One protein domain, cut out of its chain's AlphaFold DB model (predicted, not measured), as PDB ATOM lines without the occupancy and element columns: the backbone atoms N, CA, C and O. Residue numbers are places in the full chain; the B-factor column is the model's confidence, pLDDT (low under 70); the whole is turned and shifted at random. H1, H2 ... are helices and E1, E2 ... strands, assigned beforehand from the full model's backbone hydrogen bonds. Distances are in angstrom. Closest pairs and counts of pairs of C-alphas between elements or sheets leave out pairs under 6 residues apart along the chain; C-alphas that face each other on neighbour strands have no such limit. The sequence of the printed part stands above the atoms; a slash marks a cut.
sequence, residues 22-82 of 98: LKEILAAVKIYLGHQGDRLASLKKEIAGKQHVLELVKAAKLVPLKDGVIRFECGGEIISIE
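What this domain is: This is residues 22 to 82 of the 98 residues of an uncharacterized protein of marine sediment metagenome (UniProt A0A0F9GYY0). A small two-stranded hairpin, E1 and E2, lies near the final turns of one long helix, H1, and points crosswise to it. H1 makes the length, and its residues 22 to 52 stick out as a free arm. The printed part has 61 residues with one named helix and two named strands, in the order H1, E1, E2; the sheet is antiparallel and the class mixed. The whole is an extended rod, with a radius of gyration of the C-alphas of 19.3 A and spans of 59 by 21 by 21 A.

Where its parts are: E1 is residues 70 to 74 and E2 residues 77 to 81, ending at C-alpha 81 (187.982, 223.113, 176.273). H1, residues 22 to 59, runs 54.9 A from C-alpha 22 (222.344, 192.354, 190.053).

How they stand to each other: E1 and E2 form a hairpin, antiparallel at 160 degrees, with N 70 and O 81 at 3.0 A and N 79 and O 72 at 2.8 A, within hydrogen-bond range. H1 and E2 are apart, but only just, their closest C-alphas 8.0 A apart. In H1 every O i to N i+4 pair is within hydrogen-bond range.

The domain as a whole: The C-alphas farthest apart, of Lys 23 and Lys 66, are 59.6 A apart. The printed part has no cut and no long link. No printed residue is under 70 in pLDDT.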
ATOM      1  N   LEU A  22     223.751 192.776 189.959       82.62
ATOM      2  CA  LEU A  22     222.344 192.354 190.053       82.62
ATOM      3  C   LEU A  22     221.585 193.024 191.215       82.62
ATOM      4  O   LEU A  22     220.464 193.488 191.034       82.62
ATOM      5  N   LYS A  23     222.197 193.111 192.404       81.88
ATOM      6  CA  LYS A  23     221.572 193.716 193.594       81.88
ATOM      7  C   LYS A  23     221.257 195.203 193.409       81.88
ATOM      8  O   LYS A  23     220.182 195.646 193.802       81.88
ATOM      9  N   GLU A  24     222.165 195.956 192.794       85.00
ATOM     10  CA  GLU A  24     221.987 197.389 192.525       85.00
ATOM     11  C   GLU A  24     220.912 197.612 191.460       85.00
ATOM     12  O   GLU A  24     220.044 198.469 191.623       85.00
ATOM     13  N   ILE A  25     220.914 196.779 190.413       77.88
ATOM     14  CA  ILE A  25     219.894 196.812 189.359       77.88
ATOM     15  C   ILE A  25     218.511 196.530 189.952       77.88
ATOM     16  O   ILE A  25     217.569 197.278 189.699       77.88
ATOM     17  N   LEU A  26     218.374 195.491 190.780       86.69
ATOM     18  CA  LEU A  26     217.096 195.150 191.410       86.69
ATOM     19  C   LEU A  26     216.601 196.252 192.356       86.69
ATOM     20  O   LEU A  26     215.403 196.545 192.379       86.69
ATOM     21  N   ALA A  27     217.503 196.897 193.102       89.62
ATOM     22  CA  ALA A  27     217.158 198.037 193.945       89.62
ATOM     23  C   ALA A  27     216.656 199.228 193.109       89.62
ATOM     24  O   ALA A  27     215.590 199.776 193.399       89.62
ATOM     25  N   ALA A  28     217.366 199.572 192.032       86.81
ATOM     26  CA  ALA A  28     216.982 200.650 191.124       86.81
ATOM     27  C   ALA A  28     215.632 200.380 190.435       86.81
ATOM     28  O   ALA A  28     214.776 201.263 190.380       86.81
ATOM     29  N   VAL A  29     215.395 199.144 189.979       90.44
ATOM     30  CA  VAL A  29     214.120 198.733 189.368       90.44
ATOM     31  C   VAL A  29     212.967 198.865 190.361       90.44
ATOM     32  O   VAL A  29     211.905 199.370 190.001       90.44
ATOM     33  N   LYS A  30     213.160 198.463 191.623       90.75
ATOM     34  CA  LYS A  30     212.118 198.580 192.652       90.75
ATOM     35  C   LYS A  30     211.729 200.038 192.913       90.75
ATOM     36  O   LYS A  30     210.541 200.335 193.024       90.75
ATOM     37  N   ILE A  31     212.712 200.937 192.975       90.12
ATOM     38  CA  ILE A  31     212.484 202.381 193.143       90.12
ATOM     39  C   ILE A  31     211.730 202.944 191.933       90.12
ATOM     40  O   ILE A  31     210.711 203.616 192.092       90.12
ATOM     41  N   TYR A  32     212.180 202.605 190.723       89.62
ATOM     42  CA  TYR A  32     211.525 203.018 189.485       89.62
ATOM     43  C   TYR A  32     210.058 202.566 189.420       89.62
ATOM     44  O   TYR A  32     209.182 203.372 189.106       89.62
ATOM     45  N   LEU A  33     209.771 201.307 189.760       89.75
ATOM     46  CA  LEU A  33     208.403 200.782 189.788       89.75
ATOM     47  C   LEU A  33     207.523 201.516 190.808       89.75
ATOM     48  O   LEU A  33     206.349 201.757 190.525       89.75
ATOM     49  N   GLY A  34     208.087 201.914 191.953       90.88
ATOM     50  CA  GLY A  34     207.410 202.770 192.930       90.88
ATOM     51  C   GLY A  34     206.981 204.103 192.313       90.88
ATOM     52  O   GLY A  34     205.790 204.404 192.257       90.88
ATOM     53  N   HIS A  35     207.928 204.843 191.728       90.88
ATOM     54  CA  HIS A  35     207.644 206.122 191.062       90.88
ATOM     55  C   HIS A  35     206.671 205.986 189.884       90.88
ATOM     56  O   HIS A  35     205.822 206.851 189.660       90.88
ATOM     57  N   GLN A  36     206.765 204.892 189.125       88.31
ATOM     58  CA  GLN A  36     205.826 204.600 188.048       88.31
ATOM     59  C   GLN A  36     204.405 204.386 188.588       88.31
ATOM     60  O   GLN A  36     203.445 204.874 187.985       88.31
ATOM     61  N   GLY A  37     204.269 203.691 189.719       90.81
ATOM     62  CA  GLY A  37     203.002 203.509 190.422       90.81
ATOM     63  C   GLY A  37     202.378 204.842 190.839       90.81
ATOM     64  O   GLY A  37     201.223 205.107 190.495       90.81
ATOM     65  N   ASP A  38     203.159 205.712 191.480       91.75
ATOM     66  CA  ASP A  38     202.707 207.039 191.918       91.75
ATOM     67  C   ASP A  38     202.279 207.912 190.736       91.75
ATOM     68  O   ASP A  38     201.207 208.524 190.749       91.75
ATOM     69  N   ARG A  39     203.068 207.907 189.655       89.75
ATOM     70  CA  ARG A  39     202.727 208.609 188.413       89.75
ATOM     71  C   ARG A  39     201.399 208.119 187.844       89.75
ATOM     72  O   ARG A  39     200.566 208.933 187.453       89.75
ATOM     73  N   LEU A  40     201.182 206.805 187.787       89.38
ATOM     74  CA  LEU A  40     199.931 206.237 187.281       89.38
ATOM     75  C   LEU A  40     198.738 206.581 188.177       89.38
ATOM     76  O   LEU A  40     197.653 206.851 187.660       89.38
ATOM     77  N   ALA A  41     198.915 206.594 189.499       89.88
ATOM     78  CA  ALA A  41     197.873 207.003 190.436       89.88
ATOM     79  C   ALA A  41     197.496 208.482 190.250       89.88
ATOM     80  O   ALA A  41     196.310 208.807 190.156       89.88
ATOM     81  N   SER A  42     198.490 209.363 190.120       89.19
ATOM     82  CA  SER A  42     198.284 210.791 189.857       89.19
ATOM     83  C   SER A  42     197.618 211.037 188.504       89.19
ATOM     84  O   SER A  42     196.631 211.765 188.439       89.19
ATOM     85  N   LEU A  43     198.058 210.347 187.445       89.25
ATOM     86  CA  LEU A  43     197.427 210.425 186.121       89.25
ATOM     87  C   LEU A  43     195.958 209.987 186.153       89.25
ATOM     88  O   LEU A  43     195.117 210.607 185.510       89.25
ATOM     89  N   LYS A  44     195.613 208.942 186.917       89.50
ATOM     90  CA  LYS A  44     194.210 208.523 187.078       89.50
ATOM     91  C   LYS A  44     193.365 209.606 187.745       89.50
ATOM     92  O   LYS A  44     192.252 209.858 187.287       89.50
ATOM     93  N   LYS A  45     193.886 210.249 188.796       89.00
ATOM     94  CA  LYS A  45     193.200 211.361 189.474       89.00
ATOM     95  C   LYS A  45     193.021 212.557 188.537       89.00
ATOM     96  O   LYS A  45     191.933 213.117 188.477       89.00
ATOM     97  N   GLU A  46     194.050 212.896 187.765       83.00
ATOM     98  CA  GLU A  46     193.998 213.971 186.770       83.00
ATOM     99  C   GLU A  46     192.947 213.694 185.683       83.00
ATOM    100  O   GLU A  46     192.146 214.569 185.356       83.00
ATOM    101  N   ILE A  47     192.899 212.466 185.153       86.88
ATOM    102  CA  ILE A  47     191.897 212.054 184.157       86.88
ATOM    103  C   ILE A  47     190.483 212.152 184.737       86.88
ATOM    104  O   ILE A  47     189.598 212.680 184.066       86.88
ATOM    105  N   ALA A  48     190.270 211.682 185.969       85.31
ATOM    106  CA  ALA A  48     188.973 211.771 186.634       85.31
ATOM    107  C   ALA A  48     188.535 213.233 186.831       85.31
ATOM    108  O   ALA A  48     187.398 213.578 186.517       85.31
ATOM    109  N   GLY A  49     189.448 214.110 187.264       83.88
ATOM    110  CA  GLY A  49     189.181 215.546 187.385       83.88
ATOM    111  C   GLY A  49     188.816 216.186 186.043       83.88
ATOM    112  O   GLY A  49     187.810 216.883 185.945       83.88
ATOM    113  N   LYS A  50     189.569 215.880 184.978       83.44
ATOM    114  CA  LYS A  50     189.269 216.350 183.614       83.44
ATOM    115  C   LYS A  50     187.894 215.895 183.130       83.44
ATOM    116  O   LYS A  50     187.154 216.692 182.562       83.44
ATOM    117  N   GLN A  51     187.543 214.628 183.351       85.75
ATOM    118  CA  GLN A  51     186.225 214.097 182.992       85.75
ATOM    119  C   GLN A  51     185.110 214.812 183.747       85.75
ATOM    120  O   GLN A  51     184.123 215.203 183.132       85.75
ATOM    121  N   HIS A  52     185.303 215.060 185.041       85.00
ATOM    122  CA  HIS A  52     184.326 215.772 185.850       85.00
ATOM    123  C   HIS A  52     184.107 217.215 185.367       85.00
ATOM    124  O   HIS A  52     182.969 217.644 185.199       85.00
ATOM    125  N   VAL A  53     185.183 217.944 185.046       84.56
ATOM    126  CA  VAL A  53     185.089 219.290 184.450       84.56
ATOM    127  C   VAL A  53     184.316 219.252 183.127       84.56
ATOM    128  O   VAL A  53     183.439 220.083 182.901       84.56
ATOM    129  N   LEU A  54     184.585 218.266 182.266       83.00
ATOM    130  CA  LEU A  54     183.857 218.098 181.005       83.00
ATOM    131  C   LEU A  54     182.370 217.790 181.216       83.00
ATOM    132  O   LEU A  54     181.536 218.313 180.481       83.00
ATOM    133  N   GLU A  55     182.022 216.951 182.191       86.44
ATOM    134  CA  GLU A  55     180.630 216.647 182.540       86.44
ATOM    135  C   GLU A  55     179.885 217.893 183.021       86.44
ATOM    136  O   GLU A  55     178.781 218.162 182.547       86.44
ATOM    137  N   LEU A  56     180.510 218.691 183.893       85.31
ATOM    138  CA  LEU A  56     179.949 219.953 184.373       85.31
ATOM    139  C   LEU A  56     179.741 220.951 183.229       85.31
ATOM    140  O   LEU A  56     178.682 221.570 183.135       85.31
ATOM    141  N   VAL A  57     180.702 221.062 182.311       83.44
ATOM    142  CA  VAL A  57     180.582 221.954 181.148       83.44
ATOM    143  C   VAL A  57     179.509 221.480 180.167       83.44
ATOM    144  O   VAL A  57     178.739 222.296 179.656       83.44
ATOM    145  N   LYS A  58     179.380 220.165 179.950       81.44
ATOM    146  CA  LYS A  58     178.277 219.588 179.164       81.44
ATOM    147  C   LYS A  58     176.920 219.860 179.813       81.44
ATOM    148  O   LYS A  58     175.978 220.236 179.117       81.44
ATOM    149  N   ALA A  59     176.819 219.703 181.133       86.25
ATOM    150  CA  ALA A  59     175.601 219.991 181.888       86.25
ATOM    151  C   ALA A  59     175.227 221.482 181.837       86.25
ATOM    152  O   ALA A  59     174.047 221.813 181.732       86.25
ATOM    153  N   ALA A  60     176.227 222.369 181.826       85.75
ATOM    154  CA  ALA A  60     176.046 223.810 181.673       85.75
ATOM    155  C   ALA A  60     175.582 224.234 180.266       85.75
ATOM    156  O   ALA A  60     175.224 225.394 180.074       85.75
ATOM    157  N   LYS A  61     175.559 223.313 179.286       84.81
ATOM    158  CA  LYS A  61     175.130 223.559 177.895       84.81
ATOM    159  C   LYS A  61     175.828 224.769 177.260       84.81
ATOM    160  O   LYS A  61     175.215 225.512 176.493       84.81
ATOM    161  N   LEU A  62     177.108 224.969 177.584       81.19
ATOM    162  CA  LEU A  62     177.904 226.042 176.994       81.19
ATOM    163  C   LEU A  62     178.040 225.818 175.486       81.19
ATOM    164  O   LEU A  62     178.308 224.708 175.025       81.19
ATOM    165  N   VAL A  63     177.836 226.889 174.724       82.38
ATOM    166  CA  VAL A  63     177.899 226.845 173.265       82.38
ATOM    167  C   VAL A  63     179.358 227.027 172.834       82.38
ATOM    168  O   VAL A  63     180.009 227.963 173.307       82.38
ATOM    169  N   PRO A  64     179.895 226.161 171.959       81.69
ATOM    170  CA  PRO A  64     181.225 226.360 171.398       81.69
ATOM    171  C   PRO A  64     181.282 227.640 170.559       81.69
ATOM    172  O   PRO A  64     180.304 228.053 169.933       81.69
ATOM    173  N   LEU A  65     182.454 228.268 170.537       82.00
ATOM    174  CA  LEU A  65     182.735 229.421 169.691       82.00
ATOM    175  C   LEU A  65     182.823 229.002 168.211       82.00
ATOM    176  O   LEU A  65     182.756 227.824 167.860       82.00
ATOM    177  N   LYS A  66     182.993 229.984 167.317       81.88
ATOM    178  CA  LYS A  66     183.094 229.758 165.861       81.88
ATOM    179  C   LYS A  66     184.248 228.830 165.455       81.88
ATOM    180  O   LYS A  66     184.196 228.253 164.377       81.88
ATOM    181  N   ASP A  67     185.269 228.703 166.299       78.81
ATOM    182  CA  ASP A  67     186.420 227.809 166.130       78.81
ATOM    183  C   ASP A  67     186.184 226.397 166.707       78.81
ATOM    184  O   ASP A  67     187.079 225.558 166.665       78.81
ATOM    185  N   GLY A  68     184.989 226.117 167.243       74.44
ATOM    186  CA  GLY A  68     184.635 224.835 167.855       74.44
ATOM    187  C   GLY A  68     185.129 224.660 169.295       74.44
ATOM    188  O   GLY A  68     184.830 223.639 169.912       74.44
ATOM    189  N   VAL A  69     185.849 225.640 169.852       79.81
ATOM    190  CA  VAL A  69     186.392 225.607 171.219       79.81
ATOM    191  C   VAL A  69     185.394 226.237 172.191       79.81
ATOM    192  O   VAL A  69     184.787 227.266 171.899       79.81
ATOM    193  N   ILE A  70     185.231 225.654 173.379       80.44
ATOM    194  CA  ILE A  70     184.465 226.280 174.465       80.44
ATOM    195  C   ILE A  70     185.455 227.052 175.339       80.44
ATOM    196  O   ILE A  70     186.335 226.443 175.945       80.44
ATOM    197  N   ARG A  71     185.322 228.379 175.418       79.69
ATOM    198  CA  ARG A  71     186.125 229.225 176.314       79.69
ATOM    199  C   ARG A  71     185.216 230.005 177.249       79.69
ATOM    200  O   ARG A  71     184.263 230.626 176.784       79.69
ATOM    201  N   PHE A  72     185.515 229.979 178.540       77.81
ATOM    202  CA  PHE A  72     184.781 230.743 179.545       77.81
ATOM    203  C   PHE A  72     185.669 231.057 180.749       77.81
ATOM    204  O   PHE A  72     186.653 230.365 181.007       77.81
ATOM    205  N   GLU A  73     185.315 232.109 181.480       78.94
ATOM    206  CA  GLU A  73     185.952 232.473 182.744       78.94
ATOM    207  C   GLU A  73     185.119 231.931 183.910       78.94
ATOM    208  O   GLU A  73     183.892 232.053 183.918       78.94
ATOM    209  N   CYS A  74     185.775 231.319 184.893       73.38
ATOM    210  CA  CYS A  74     185.136 230.845 186.113       73.38
ATOM    211  C   CYS A  74     186.093 231.036 187.292       73.38
ATOM    212  O   CYS A  74     187.188 230.482 187.297       73.38
ATOM    213  N   GLY A  75     185.698 231.834 188.288       74.31
ATOM    214  CA  GLY A  75     186.490 232.016 189.510       74.31
ATOM    215  C   GLY A  75     187.874 232.648 189.303       74.31
ATOM    216  O   GLY A  75     188.774 232.374 190.088       74.31
ATOM    217  N   GLY A  76     188.056 233.467 188.261       78.75
ATOM    218  CA  GLY A  76     189.341 234.094 187.920       78.75
ATOM    219  C   GLY A  76     190.275 233.221 187.076       78.75
ATOM    220  O   GLY A  76     191.376 233.652 186.740       78.75
ATOM    221  N   GLU A  77     189.844 232.014 186.698       70.94
ATOM    222  CA  GLU A  77     190.557 231.155 185.756       70.94
ATOM    223  C   GLU A  77     189.872 231.154 184.384       70.94
ATOM    224  O   GLU A  77     188.643 231.121 184.277       70.94
ATOM    225  N   ILE A  78     190.676 231.150 183.317       76.56
ATOM    226  CA  ILE A  78     190.194 230.991 181.941       76.56
ATOM    227  C   ILE A  78     190.240 229.508 181.587       76.56
ATOM    228  O   ILE A  78     191.314 228.918 181.443       76.56
ATOM    229  N   ILE A  79     189.065 228.910 181.401       75.94
ATOM    230  CA  ILE A  79     188.911 227.508 181.027       75.94
ATOM    231  C   ILE A  79     188.690 227.435 179.516       75.94
ATOM    232  O   ILE A  79     187.721 227.978 178.985       75.94
ATOM    233  N   SER A  80     189.593 226.741 178.822       76.06
ATOM    234  CA  SER A  80     189.497 226.452 177.388       76.06
ATOM    235  C   SER A  80     189.378 224.947 177.177       76.06
ATOM    236  O   SER A  80     190.286 224.189 177.520       76.06
ATOM    237  N   ILE A  81     188.255 224.509 176.610       77.88
ATOM    238  CA  ILE A  81     187.982 223.113 176.273       77.88
ATOM    239  C   ILE A  81     187.996 222.973 174.762       77.88
ATOM    240  O   ILE A  81     187.105 223.443 174.054       77.88
ATOM    241  N   GLU A  82     189.029 222.294 174.285       77.38
ATOM    242  CA  GLU A  82     189.150 221.897 172.893       77.38
ATOM    243  C   GLU A  82     188.328 220.627 172.636       77.38
ATOM    244  O   GLU A  82     188.361 219.695 173.453       77.38
TER     245      GLU A  82